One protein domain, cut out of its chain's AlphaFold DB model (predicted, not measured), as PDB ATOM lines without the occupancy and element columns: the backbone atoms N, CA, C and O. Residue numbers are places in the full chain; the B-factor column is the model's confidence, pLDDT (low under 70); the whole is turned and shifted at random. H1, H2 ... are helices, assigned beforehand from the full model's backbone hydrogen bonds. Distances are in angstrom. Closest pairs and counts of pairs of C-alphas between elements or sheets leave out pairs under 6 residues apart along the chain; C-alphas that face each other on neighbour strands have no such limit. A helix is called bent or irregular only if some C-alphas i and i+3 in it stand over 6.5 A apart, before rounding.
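AT A GLANCE: This is residues 90 to 169 of the 198 residues of an uncharacterized protein of Kingdonia uniflora (UniProt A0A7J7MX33). One long helix, H2, makes the middle of an open, drawn-out chain: H1 comes near it with its last residue, Met 105, at a steep angle, and H3 lies off beyond the other end of H2 and touches no helix. The helices are strung out with few contacts rather than gathered round a core, and two long loops, residues 106 to 117 and 141 to 152, join them. The printed part has 80 residues, with three named helices in the order H1, H2, H3 along the chain and no named strand, in the class all helix. The whole is extended, with a radius of gyration of the C-alphas of 20.3 A, and its outline is a rod, with spans of 65 by 23 by 22 A along the three main axes.

IN THESE COORDINATES: H2 is the longest helix, residues 118 to 140, and measures 33.0 A from its first to its last C-alpha. It begins at C-alpha 118, at (-16.254, -46.941, 34.524), and ends at C-alpha 140, at (-42.584, -28.075, 40.926). H1 comes before it, residues 90 to 105, 22.3 A long, and begins at C-alpha 90, at (-32.765, -31.526, 21.723). H3 follows H2, residues 153 to 168, 22.5 A long, and ends at C-alpha 168, at (-63.104, -11.512, 34.435). No helix is bent or irregular.

HOW THE PARTS SIT: H2 and H1 are close but not clearly touching, with 2 pairs of C-alphas within 8 A. Their closest C-alphas are those of Val 124 and Met 105, 6.6 A apart. The two run opposite ways at a steep tilt of 68 degrees, only just short of about perpendicular, and their centres are 12.8 A apart. H3 is apart from H2. H3 is also apart from H1. In H2 and H3 every O i to N i+4 pair is within hydrogen-bond range; in H1 11 of 12 such pairs are. Residues 90 to 97 of H1, 129 to 140 of H2 and 160 to 168 of H3 stand free, and so do residues 107 to 115 between H1 and H2.

THE WHOLE: The two C-alphas farthest apart are those of Gly 115 and Thr 169, 66.1 A. The first and last printed C-alphas, of Gly 90 and Thr 169, are 41.0 A apart. The printed part has no cut. The links from H1 to H2 and from H2 to H3 are both long, with 12 residues each. The mean pLDDT of the printed part is 75.6; 22 residues are under 70, among them residues 143 to 151, 153 to 155 and 165 to 169. H2 has a mean pLDDT of 85, H1 of 80 and H3 of 69.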
ATOM      1  N   GLY A  90     -33.192 -31.041  20.405       74.62
ATOM      2  CA  GLY A  90     -32.765 -31.526  21.723       74.62
ATOM      3  C   GLY A  90     -31.257 -31.785  21.890       74.62
ATOM      4  O   GLY A  90     -30.792 -31.965  23.018       74.62
ATOM      5  N   SER A  91     -30.472 -31.774  20.809       78.31
ATOM      6  CA  SER A  91     -29.008 -31.913  20.827       78.31
ATOM      7  C   SER A  91     -28.328 -30.759  21.572       78.31
ATOM      8  O   SER A  91     -27.426 -30.976  22.386       78.31
ATOM      9  N   VAL A  92     -28.817 -29.527  21.376       81.75
ATOM     10  CA  VAL A  92     -28.290 -28.320  22.041       81.75
ATOM     11  C   VAL A  92     -28.483 -28.403  23.560       81.75
ATOM     12  O   VAL A  92     -27.596 -28.025  24.333       81.75
ATOM     13  N   ASP A  93     -29.606 -28.968  23.996       79.75
ATOM     14  CA  ASP A  93     -29.934 -29.151  25.409       79.75
ATOM     15  C   ASP A  93     -29.175 -30.304  26.047       79.75
ATOM     16  O   ASP A  93     -28.697 -30.169  27.176       79.75
ATOM     17  N   LEU A  94     -29.014 -31.415  25.325       83.44
ATOM     18  CA  LEU A  94     -28.167 -32.523  25.750       83.44
ATOM     19  C   LEU A  94     -26.716 -32.051  25.923       83.44
ATOM     20  O   LEU A  94     -26.122 -32.295  26.971       83.44
ATOM     21  N   SER A  95     -26.181 -31.299  24.958       82.25
ATOM     22  CA  SER A  95     -24.848 -30.686  25.023       82.25
ATOM     23  C   SER A  95     -24.714 -29.715  26.205       82.25
ATOM     24  O   SER A  95     -23.786 -29.826  27.009       82.25
ATOM     25  N   THR A  96     -25.691 -28.822  26.397       84.88
ATOM     26  CA  THR A  96     -25.714 -27.876  27.527       84.88
ATOM     27  C   THR A  96     -25.770 -28.600  28.879       84.88
ATOM     28  O   THR A  96     -25.075 -28.216  29.824       84.88
ATOM     29  N   PHE A  97     -26.559 -29.673  28.975       84.75
ATOM     30  CA  PHE A  97     -26.682 -30.503  30.172       84.75
ATOM     31  C   PHE A  97     -25.384 -31.265  30.474       84.75
ATOM     32  O   PHE A  97     -24.840 -31.106  31.568       84.75
ATOM     33  N   LEU A  98     -24.835 -32.005  29.506       83.56
ATOM     34  CA  LEU A  98     -23.563 -32.732  29.635       83.56
ATOM     35  C   LEU A  98     -22.399 -31.791  29.982       83.56
ATOM     36  O   LEU A  98     -21.601 -32.084  30.873       83.56
ATOM     37  N   GLY A  99     -22.346 -30.612  29.360       81.56
ATOM     38  CA  GLY A  99     -21.359 -29.587  29.684       81.56
ATOM     39  C   GLY A  99     -21.519 -29.010  31.095       81.56
ATOM     40  O   GLY A  99     -20.531 -28.596  31.699       81.56
ATOM     41  N   SER A 100     -22.731 -28.936  31.654       81.31
ATOM     42  CA  SER A 100     -22.911 -28.556  33.068       81.31
ATOM     43  C   SER A 100     -22.448 -29.663  34.025       81.31
ATOM     44  O   SER A 100     -21.756 -29.378  34.999       81.31
ATOM     45  N   LEU A 101     -22.732 -30.918  33.670       79.25
ATOM     46  CA  LEU A 101     -22.376 -32.139  34.396       79.25
ATOM     47  C   LEU A 101     -20.869 -32.334  34.556       79.25
ATOM     48  O   LEU A 101     -20.390 -32.512  35.674       79.25
ATOM     49  N   GLY A 102     -20.116 -32.284  33.452       75.56
ATOM     50  CA  GLY A 102     -18.678 -32.563  33.482       75.56
ATOM     51  C   GLY A 102     -17.922 -31.645  34.444       75.56
ATOM     52  O   GLY A 102     -17.074 -32.109  35.195       75.56
ATOM     53  N   ARG A 103     -18.316 -30.365  34.496       78.25
ATOM     54  CA  ARG A 103     -17.737 -29.343  35.386       78.25
ATOM     55  C   ARG A 103     -18.123 -29.485  36.860       78.25
ATOM     56  O   ARG A 103     -17.438 -28.919  37.702       78.25
ATOM     57  N   GLU A 104     -19.206 -30.191  37.180       74.06
ATOM     58  CA  GLU A 104     -19.632 -30.430  38.567       74.06
ATOM     59  C   GLU A 104     -19.053 -31.742  39.133       74.06
ATOM     60  O   GLU A 104     -18.980 -31.903  40.351       74.06
ATOM     61  N   MET A 105     -18.678 -32.699  38.273       68.75
ATOM     62  CA  MET A 105     -18.545 -34.109  38.679       68.75
ATOM     63  C   MET A 105     -17.245 -34.794  38.263       68.75
ATOM     64  O   MET A 105     -16.877 -35.793  38.883       68.75
ATOM     65  N   VAL A 106     -16.518 -34.252  37.283       72.00
ATOM     66  CA  VAL A 106     -15.098 -34.567  37.105       72.00
ATOM     67  C   VAL A 106     -14.302 -33.473  37.820       72.00
ATOM     68  O   VAL A 106     -14.393 -32.309  37.427       72.00
ATOM     69  N   PRO A 107     -13.552 -33.795  38.892       69.25
ATOM     70  CA  PRO A 107     -12.704 -32.808  39.541       69.25
ATOM     71  C   PRO A 107     -11.608 -32.359  38.568       69.25
ATOM     72  O   PRO A 107     -11.068 -33.160  37.808       69.25
ATOM     73  N   ILE A 108     -11.259 -31.072  38.626       69.69
ATOM     74  CA  ILE A 108     -10.351 -30.390  37.681       69.69
ATOM     75  C   ILE A 108      -8.933 -31.011  37.660       69.69
ATOM     76  O   ILE A 108      -8.155 -30.772  36.746       69.69
ATOM     77  N   THR A 109      -8.610 -31.865  38.634       73.56
ATOM     78  CA  THR A 109      -7.368 -32.645  38.727       73.56
ATOM     79  C   THR A 109      -7.270 -33.831  37.753       73.56
ATOM     80  O   THR A 109      -6.206 -34.441  37.663       73.56
ATOM     81  N   VAL A 110      -8.335 -34.194  37.027       68.81
ATOM     82  CA  VAL A 110      -8.301 -35.289  36.038       68.81
ATOM     83  C   VAL A 110      -7.755 -34.788  34.698       68.81
ATOM     84  O   VAL A 110      -8.440 -34.078  33.967       68.81
ATOM     85  N   HIS A 111      -6.532 -35.206  34.360       72.31
ATOM     86  CA  HIS A 111      -5.836 -34.795  33.134       72.31
ATOM     87  C   HIS A 111      -6.373 -35.465  31.850       72.31
ATOM     88  O   HIS A 111      -6.344 -34.855  30.784       72.31
ATOM     89  N   ASP A 112      -6.864 -36.708  31.918       77.50
ATOM     90  CA  ASP A 112      -7.499 -37.399  30.784       77.50
ATOM     91  C   ASP A 112      -8.723 -38.200  31.255       77.50
ATOM     92  O   ASP A 112      -8.683 -38.931  32.247       77.50
ATOM     93  N   TRP A 113      -9.817 -38.072  30.508       72.81
ATOM     94  CA  TRP A 113     -11.075 -38.779  30.718       72.81
ATOM     95  C   TRP A 113     -10.980 -40.266  30.351       72.81
ATOM     96  O   TRP A 113     -11.733 -41.073  30.890       72.81
ATOM     97  N   ARG A 114     -10.042 -40.656  29.477       75.69
ATOM     98  CA  ARG A 114      -9.836 -42.058  29.065       75.69
ATOM     99  C   ARG A 114      -9.348 -42.961  30.201       75.69
ATOM    100  O   ARG A 114      -9.579 -44.164  30.153       75.69
ATOM    101  N   GLY A 115      -8.714 -42.388  31.227       72.94
ATOM    102  CA  GLY A 115      -8.311 -43.094  32.450       72.94
ATOM    103  C   GLY A 115      -9.395 -43.167  33.535       72.94
ATOM    104  O   GLY A 115      -9.121 -43.644  34.638       72.94
ATOM    105  N   PHE A 116     -10.607 -42.662  33.283       72.69
ATOM    106  CA  PHE A 116     -11.653 -42.590  34.301       72.69
ATOM    107  C   PHE A 116     -12.404 -43.925  34.426       72.69
ATOM    108  O   PHE A 116     -13.187 -44.308  33.562       72.69
ATOM    109  N   ASP A 117     -12.163 -44.625  35.539       84.00
ATOM    110  CA  ASP A 117     -12.812 -45.891  35.915       84.00
ATOM    111  C   ASP A 117     -14.341 -45.856  35.711       84.00
ATOM    112  O   ASP A 117     -15.047 -45.025  36.288       84.00
ATOM    113  N   ILE A 118     -14.844 -46.804  34.913       83.12
ATOM    114  CA  ILE A 118     -16.254 -46.941  34.524       83.12
ATOM    115  C   ILE A 118     -17.168 -46.987  35.757       83.12
ATOM    116  O   ILE A 118     -18.204 -46.328  35.787       83.12
ATOM    117  N   ARG A 119     -16.742 -47.650  36.841       80.81
ATOM    118  CA  ARG A 119     -17.531 -47.765  38.081       80.81
ATOM    119  C   ARG A 119     -17.714 -46.412  38.780       80.81
ATOM    120  O   ARG A 119     -18.661 -46.222  39.545       80.81
ATOM    121  N   LYS A 120     -16.820 -45.452  38.514       81.31
ATOM    122  CA  LYS A 120     -16.942 -44.056  38.959       81.31
ATOM    123  C   LYS A 120     -17.832 -43.249  38.009       81.31
ATOM    124  O   LYS A 120     -18.570 -42.400  38.503       81.31
ATOM    125  N   LEU A 121     -17.823 -43.530  36.697       82.19
ATOM    126  CA  LEU A 121     -18.776 -42.941  35.739       82.19
ATOM    127  C   LEU A 121     -20.221 -43.322  36.086       82.19
ATOM    128  O   LEU A 121     -21.073 -42.439  36.142       82.19
ATOM    129  N   ASP A 122     -20.488 -44.589  36.412       86.50
ATOM    130  CA  ASP A 122     -21.821 -45.047  36.833       86.50
ATOM    131  C   ASP A 122     -22.281 -44.349  38.121       86.50
ATOM    132  O   ASP A 122     -23.397 -43.833  38.206       86.50
ATOM    133  N   ARG A 123     -21.393 -44.239  39.120       86.44
ATOM    134  CA  ARG A 123     -21.689 -43.514  40.368       86.44
ATOM    135  C   ARG A 123     -21.969 -42.028  40.122       86.44
ATOM    136  O   ARG A 123     -22.859 -41.459  40.756       86.44
ATOM    137  N   VAL A 124     -21.238 -41.403  39.199       83.81
ATOM    138  CA  VAL A 124     -21.522 -40.047  38.707       83.81
ATOM    139  C   VAL A 124     -22.908 -40.008  38.048       83.81
ATOM    140  O   VAL A 124     -23.715 -39.145  38.388       83.81
ATOM    141  N   TRP A 125     -23.242 -40.977  37.194       84.19
ATOM    142  CA  TRP A 125     -24.523 -41.060  36.484       84.19
ATOM    143  C   TRP A 125     -25.745 -41.237  37.400       84.19
ATOM    144  O   TRP A 125     -26.796 -40.654  37.122       84.19
ATOM    145  N   GLU A 126     -25.633 -41.936  38.531       90.56
ATOM    146  CA  GLU A 126     -26.727 -41.985  39.516       90.56
ATOM    147  C   GLU A 126     -26.913 -40.655  40.262       90.56
ATOM    148  O   GLU A 126     -28.037 -40.151  40.350       90.56
ATOM    149  N   ILE A 127     -25.826 -40.019  40.715       87.38
ATOM    150  CA  ILE A 127     -25.883 -38.702  41.385       87.38
ATOM    151  C   ILE A 127     -26.477 -37.634  40.441       87.38
ATOM    152  O   ILE A 127     -27.220 -36.750  40.877       87.38
ATOM    153  N   ILE A 128     -26.228 -37.746  39.130       83.38
ATOM    154  CA  ILE A 128     -26.855 -36.926  38.080       83.38
ATOM    155  C   ILE A 128     -28.376 -37.091  38.072       83.38
ATOM    156  O   ILE A 128     -29.111 -36.096  38.079       83.38
ATOM    157  N   LYS A 129     -28.870 -38.336  38.052       88.06
ATOM    158  CA  LYS A 129     -30.313 -38.629  38.049       88.06
ATOM    159  C   LYS A 129     -30.975 -38.116  39.326       88.06
ATOM    160  O   LYS A 129     -32.044 -37.506  39.244       88.06
ATOM    161  N   GLU A 130     -30.328 -38.299  40.475       91.06
ATOM    162  CA  GLU A 130     -30.816 -37.833  41.773       91.06
ATOM    163  C   GLU A 130     -30.914 -36.300  41.829       91.06
ATOM    164  O   GLU A 130     -32.000 -35.760  42.066       91.06
ATOM    165  N   LYS A 131     -29.829 -35.575  41.515       85.06
ATOM    166  CA  LYS A 131     -29.835 -34.103  41.449       85.06
ATOM    167  C   LYS A 131     -30.889 -33.596  40.463       85.06
ATOM    168  O   LYS A 131     -31.657 -32.691  40.793       85.06
ATOM    169  N   ARG A 132     -31.006 -34.213  39.281       84.31
ATOM    170  CA  ARG A 132     -32.026 -33.870  38.273       84.31
ATOM    171  C   ARG A 132     -33.454 -34.092  38.784       84.31
ATOM    172  O   ARG A 132     -34.320 -33.261  38.502       84.31
ATOM    173  N   LYS A 133     -33.709 -35.167  39.543       90.56
ATOM    174  CA  LYS A 133     -34.996 -35.434  40.210       90.56
ATOM    175  C   LYS A 133     -35.290 -34.359  41.262       90.56
ATOM    176  O   LYS A 133     -36.303 -33.668  41.142       90.56
ATOM    177  N   ARG A 134     -34.362 -34.120  42.196       85.62
ATOM    178  CA  ARG A 134     -34.471 -33.095  43.250       85.62
ATOM    179  C   ARG A 134     -34.734 -31.698  42.677       85.62
ATOM    180  O   ARG A 134     -35.689 -31.042  43.081       85.62
ATOM    181  N   PHE A 135     -33.972 -31.254  41.676       79.69
ATOM    182  CA  PHE A 135     -34.186 -29.950  41.028       79.69
ATOM    183  C   PHE A 135     -35.466 -29.875  40.175       79.69
ATOM    184  O   PHE A 135     -35.927 -28.776  39.857       79.69
ATOM    185  N   LYS A 136     -36.064 -31.007  39.780       85.94
ATOM    186  CA  LYS A 136     -37.398 -31.040  39.154       85.94
ATOM    187  C   LYS A 136     -38.501 -30.916  40.209       85.94
ATOM    188  O   LYS A 136     -39.469 -30.197  39.987       85.94
ATOM    189  N   GLU A 137     -38.339 -31.558  41.361       86.19
ATOM    190  CA  GLU A 137     -39.268 -31.475  42.497       86.19
ATOM    191  C   GLU A 137     -39.240 -30.100  43.178       86.19
ATOM    192  O   GLU A 137     -40.297 -29.556  43.480       86.19
ATOM    193  N   MET A 138     -38.063 -29.486  43.335       79.56
ATOM    194  CA  MET A 138     -37.941 -28.109  43.829       79.56
ATOM    195  C   MET A 138     -38.641 -27.112  42.896       79.56
ATOM    196  O   MET A 138     -39.428 -26.299  43.370       79.56
ATOM    197  N   ARG A 139     -38.443 -27.211  41.571       77.50
ATOM    198  CA  ARG A 139     -39.138 -26.346  40.597       77.50
ATOM    199  C   ARG A 139     -40.652 -26.573  40.556       77.50
ATOM    200  O   ARG A 139     -41.387 -25.608  40.417       77.50
ATOM    201  N   LYS A 140     -41.139 -27.805  40.756       82.31
ATOM    202  CA  LYS A 140     -42.584 -28.075  40.926       82.31
ATOM    203  C   LYS A 140     -43.203 -27.363  42.138       82.31
ATOM    204  O   LYS A 140     -44.407 -27.148  42.141       82.31
ATOM    205  N   LYS A 141     -42.409 -27.050  43.169       81.25
ATOM    206  CA  LYS A 141     -42.851 -26.351  44.390       81.25
ATOM    207  C   LYS A 141     -42.701 -24.824  44.303       81.25
ATOM    208  O   LYS A 141     -43.090 -24.129  45.236       81.25
ATOM    209  N   GLN A 142     -42.131 -24.289  43.221       73.12
ATOM    210  CA  GLN A 142     -41.993 -22.846  43.017       73.12
ATOM    211  C   GLN A 142     -43.292 -22.277  42.434       73.12
ATOM    212  O   GLN A 142     -43.592 -22.481  41.262       73.12
ATOM    213  N   VAL A 143     -44.051 -21.558  43.266       68.94
ATOM    214  CA  VAL A 143     -45.301 -20.874  42.874       68.94
ATOM    215  C   VAL A 143     -45.037 -19.737  41.876       68.94
ATOM    216  O   VAL A 143     -45.853 -19.480  40.996       68.94
ATOM    217  N   LEU A 144     -43.880 -19.080  41.993       61.91
ATOM    218  CA  LEU A 144     -43.446 -17.985  41.127       61.91
ATOM    219  C   LEU A 144     -42.246 -18.419  40.269       61.91
ATOM    220  O   LEU A 144     -41.398 -19.180  40.750       61.91
ATOM    221  N   PRO A 145     -42.121 -17.931  39.020       67.06
ATOM    222  CA  PRO A 145     -40.962 -18.223  38.186       67.06
ATOM    223  C   PRO A 145     -39.687 -17.663  38.828       67.06
ATOM    224  O   PRO A 145     -39.620 -16.485  39.170       67.06
ATOM    225  N   TYR A 146     -38.645 -18.495  38.931       62.34
ATOM    226  CA  TYR A 146     -37.347 -18.109  39.509       62.34
ATOM    227  C   TYR A 146     -36.655 -16.960  38.750       62.34
ATOM    228  O   TYR A 146     -35.767 -16.303  39.288       62.34
ATOM    229  N   THR A 147     -37.071 -16.701  37.508       60.31
ATOM    230  CA  THR A 147     -36.880 -15.416  36.838       60.31
ATOM    231  C   THR A 147     -38.155 -14.585  36.964       60.31
ATOM    232  O   THR A 147     -38.994 -14.578  36.058       60.31
ATOM    233  N   SER A 148     -38.279 -13.814  38.046       53.84
ATOM    234  CA  SER A 148     -39.033 -12.565  37.948       53.84
ATOM    235  C   SER A 148     -38.402 -11.709  36.843       53.84
ATOM    236  O   SER A 148     -37.194 -11.773  36.600       53.84
ATOM    237  N   SER A 149     -39.210 -10.914  36.145       59.19
ATOM    238  CA  SER A 149     -38.705  -9.996  35.117       59.19
ATOM    239  C   SER A 149     -37.875  -8.865  35.762       59.19
ATOM    240  O   SER A 149     -37.615  -8.861  36.964       59.19
ATOM    241  N   ARG A 150     -37.544  -7.807  35.010       62.00
ATOM    242  CA  ARG A 150     -37.077  -6.532  35.607       62.00
ATOM    243  C   ARG A 150     -38.118  -5.912  36.571       62.00
ATOM    244  O   ARG A 150     -37.819  -4.950  37.271       62.00
ATOM    245  N   LYS A 151     -39.340  -6.460  36.600       62.62
ATOM    246  CA  LYS A 151     -40.359  -6.284  37.641       62.62
ATOM    247  C   LYS A 151     -40.143  -7.321  38.760       62.62
ATOM    248  O   LYS A 151     -40.318  -8.512  38.513       62.62
ATOM    249  N   GLY A 152     -39.806  -6.869  39.972       70.62
ATOM    250  CA  GLY A 152     -39.749  -7.723  41.170       70.62
ATOM    251  C   GLY A 152     -41.129  -8.228  41.625       70.62
ATOM    252  O   GLY A 152     -42.153  -7.710  41.175       70.62
ATOM    253  N   TYR A 153     -41.146  -9.220  42.522       66.06
ATOM    254  CA  TYR A 153     -42.312 -10.070  42.828       66.06
ATOM    255  C   TYR A 153     -43.636  -9.323  43.062       66.06
ATOM    256  O   TYR A 153     -44.581  -9.572  42.323       66.06
ATOM    257  N   ALA A 154     -43.684  -8.322  43.950       63.31
ATOM    258  CA  ALA A 154     -44.913  -7.565  44.232       63.31
ATOM    259  C   ALA A 154     -45.538  -6.876  42.994       63.31
ATOM    260  O   ALA A 154     -46.751  -6.686  42.922       63.31
ATOM    261  N   ARG A 155     -44.734  -6.516  41.977       66.06
ATOM    262  CA  ARG A 155     -45.260  -6.005  40.696       66.06
ATOM    263  C   ARG A 155     -45.782  -7.118  39.793       66.06
ATOM    264  O   ARG A 155     -46.719  -6.869  39.050       66.06
ATOM    265  N   LEU A 156     -45.186  -8.308  39.842       70.38
ATOM    266  CA  LEU A 156     -45.626  -9.469  39.066       70.38
ATOM    267  C   LEU A 156     -46.928 -10.056  39.635       70.38
ATOM    268  O   LEU A 156     -47.824 -10.393  38.872       70.38
ATOM    269  N   GLU A 157     -47.072 -10.087  40.959       69.19
ATOM    270  CA  GLU A 157     -48.319 -10.446  41.648       69.19
ATOM    271  C   GLU A 157     -49.446  -9.460  41.315       69.19
ATOM    272  O   GLU A 157     -50.535  -9.878  40.928       69.19
ATOM    273  N   ASN A 158     -49.174  -8.149  41.358       75.38
ATOM    274  CA  ASN A 158     -50.153  -7.135  40.963       75.38
ATOM    275  C   ASN A 158     -50.470  -7.163  39.453       75.38
ATOM    276  O   ASN A 158     -51.629  -7.013  39.079       75.38
ATOM    277  N   ASP A 159     -49.484  -7.398  38.576       76.06
ATOM    278  CA  ASP A 159     -49.730  -7.633  37.143       76.06
ATOM    279  C   ASP A 159     -50.659  -8.848  36.937       76.06
ATOM    280  O   ASP A 159     -51.566  -8.788  36.111       76.06
ATOM    281  N   MET A 160     -50.456  -9.945  37.683       79.25
ATOM    282  CA  MET A 160     -51.301 -11.145  37.614       79.25
ATOM    283  C   MET A 160     -52.710 -10.897  38.163       79.25
ATOM    284  O   MET A 160     -53.677 -11.338  37.547       79.25
ATOM    285  N   PHE A 161     -52.843 -10.164  39.271       76.44
ATOM    286  CA  PHE A 161     -54.135  -9.772  39.837       76.44
ATOM    287  C   PHE A 161     -54.926  -8.879  38.872       76.44
ATOM    288  O   PHE A 161     -56.089  -9.158  38.587       76.44
ATOM    289  N   LEU A 162     -54.283  -7.858  38.294       74.88
ATOM    290  CA  LEU A 162     -54.902  -6.980  37.298       74.88
ATOM    291  C   LEU A 162     -55.233  -7.721  35.997       74.88
ATOM    292  O   LEU A 162     -56.294  -7.486  35.425       74.88
ATOM    293  N   ALA A 163     -54.378  -8.642  35.541       75.38
ATOM    294  CA  ALA A 163     -54.668  -9.480  34.380       75.38
ATOM    295  C   ALA A 163     -55.854 -10.423  34.636       75.38
ATOM    296  O   ALA A 163     -56.707 -10.563  33.766       75.38
ATOM    297  N   ALA A 164     -55.953 -11.029  35.824       72.62
ATOM    298  CA  ALA A 164     -57.097 -11.853  36.208       72.62
ATOM    299  C   ALA A 164     -58.386 -11.020  36.301       72.62
ATOM    300  O   ALA A 164     -59.402 -11.409  35.731       72.62
ATOM    301  N   ALA A 165     -58.328  -9.842  36.932       69.31
ATOM    302  CA  ALA A 165     -59.452  -8.911  36.998       69.31
ATOM    303  C   ALA A 165     -59.926  -8.499  35.594       69.31
ATOM    304  O   ALA A 165     -61.116  -8.589  35.325       69.31
ATOM    305  N   TYR A 166     -59.009  -8.157  34.682       63.06
ATOM    306  CA  TYR A 166     -59.287  -7.838  33.272       63.06
ATOM    307  C   TYR A 166     -59.829  -9.031  32.455       63.06
ATOM    308  O   TYR A 166     -60.625  -8.847  31.540       63.06
ATOM    309  N   MET A 167     -59.434 -10.268  32.772       55.50
ATOM    310  CA  MET A 167     -59.994 -11.471  32.133       55.50
ATOM    311  C   MET A 167     -61.426 -11.767  32.610       55.50
ATOM    312  O   MET A 167     -62.229 -12.302  31.845       55.50
ATOM    313  N   VAL A 168     -61.751 -11.411  33.858       58.72
ATOM    314  CA  VAL A 168     -63.104 -11.512  34.435       58.72
ATOM    315  C   VAL A 168     -63.998 -10.369  33.940       58.72
ATOM    316  O   VAL A 168     -65.126 -10.610  33.508       58.72
ATOM    317  N   THR A 169     -63.509  -9.127  33.947       52.12
ATOM    318  CA  THR A 169     -64.241  -7.960  33.447       52.12
ATOM    319  C   THR A 169     -64.025  -7.796  31.944       52.12
ATOM    320  O   THR A 169     -63.123  -7.095  31.496       52.12
TER     321      THR A 169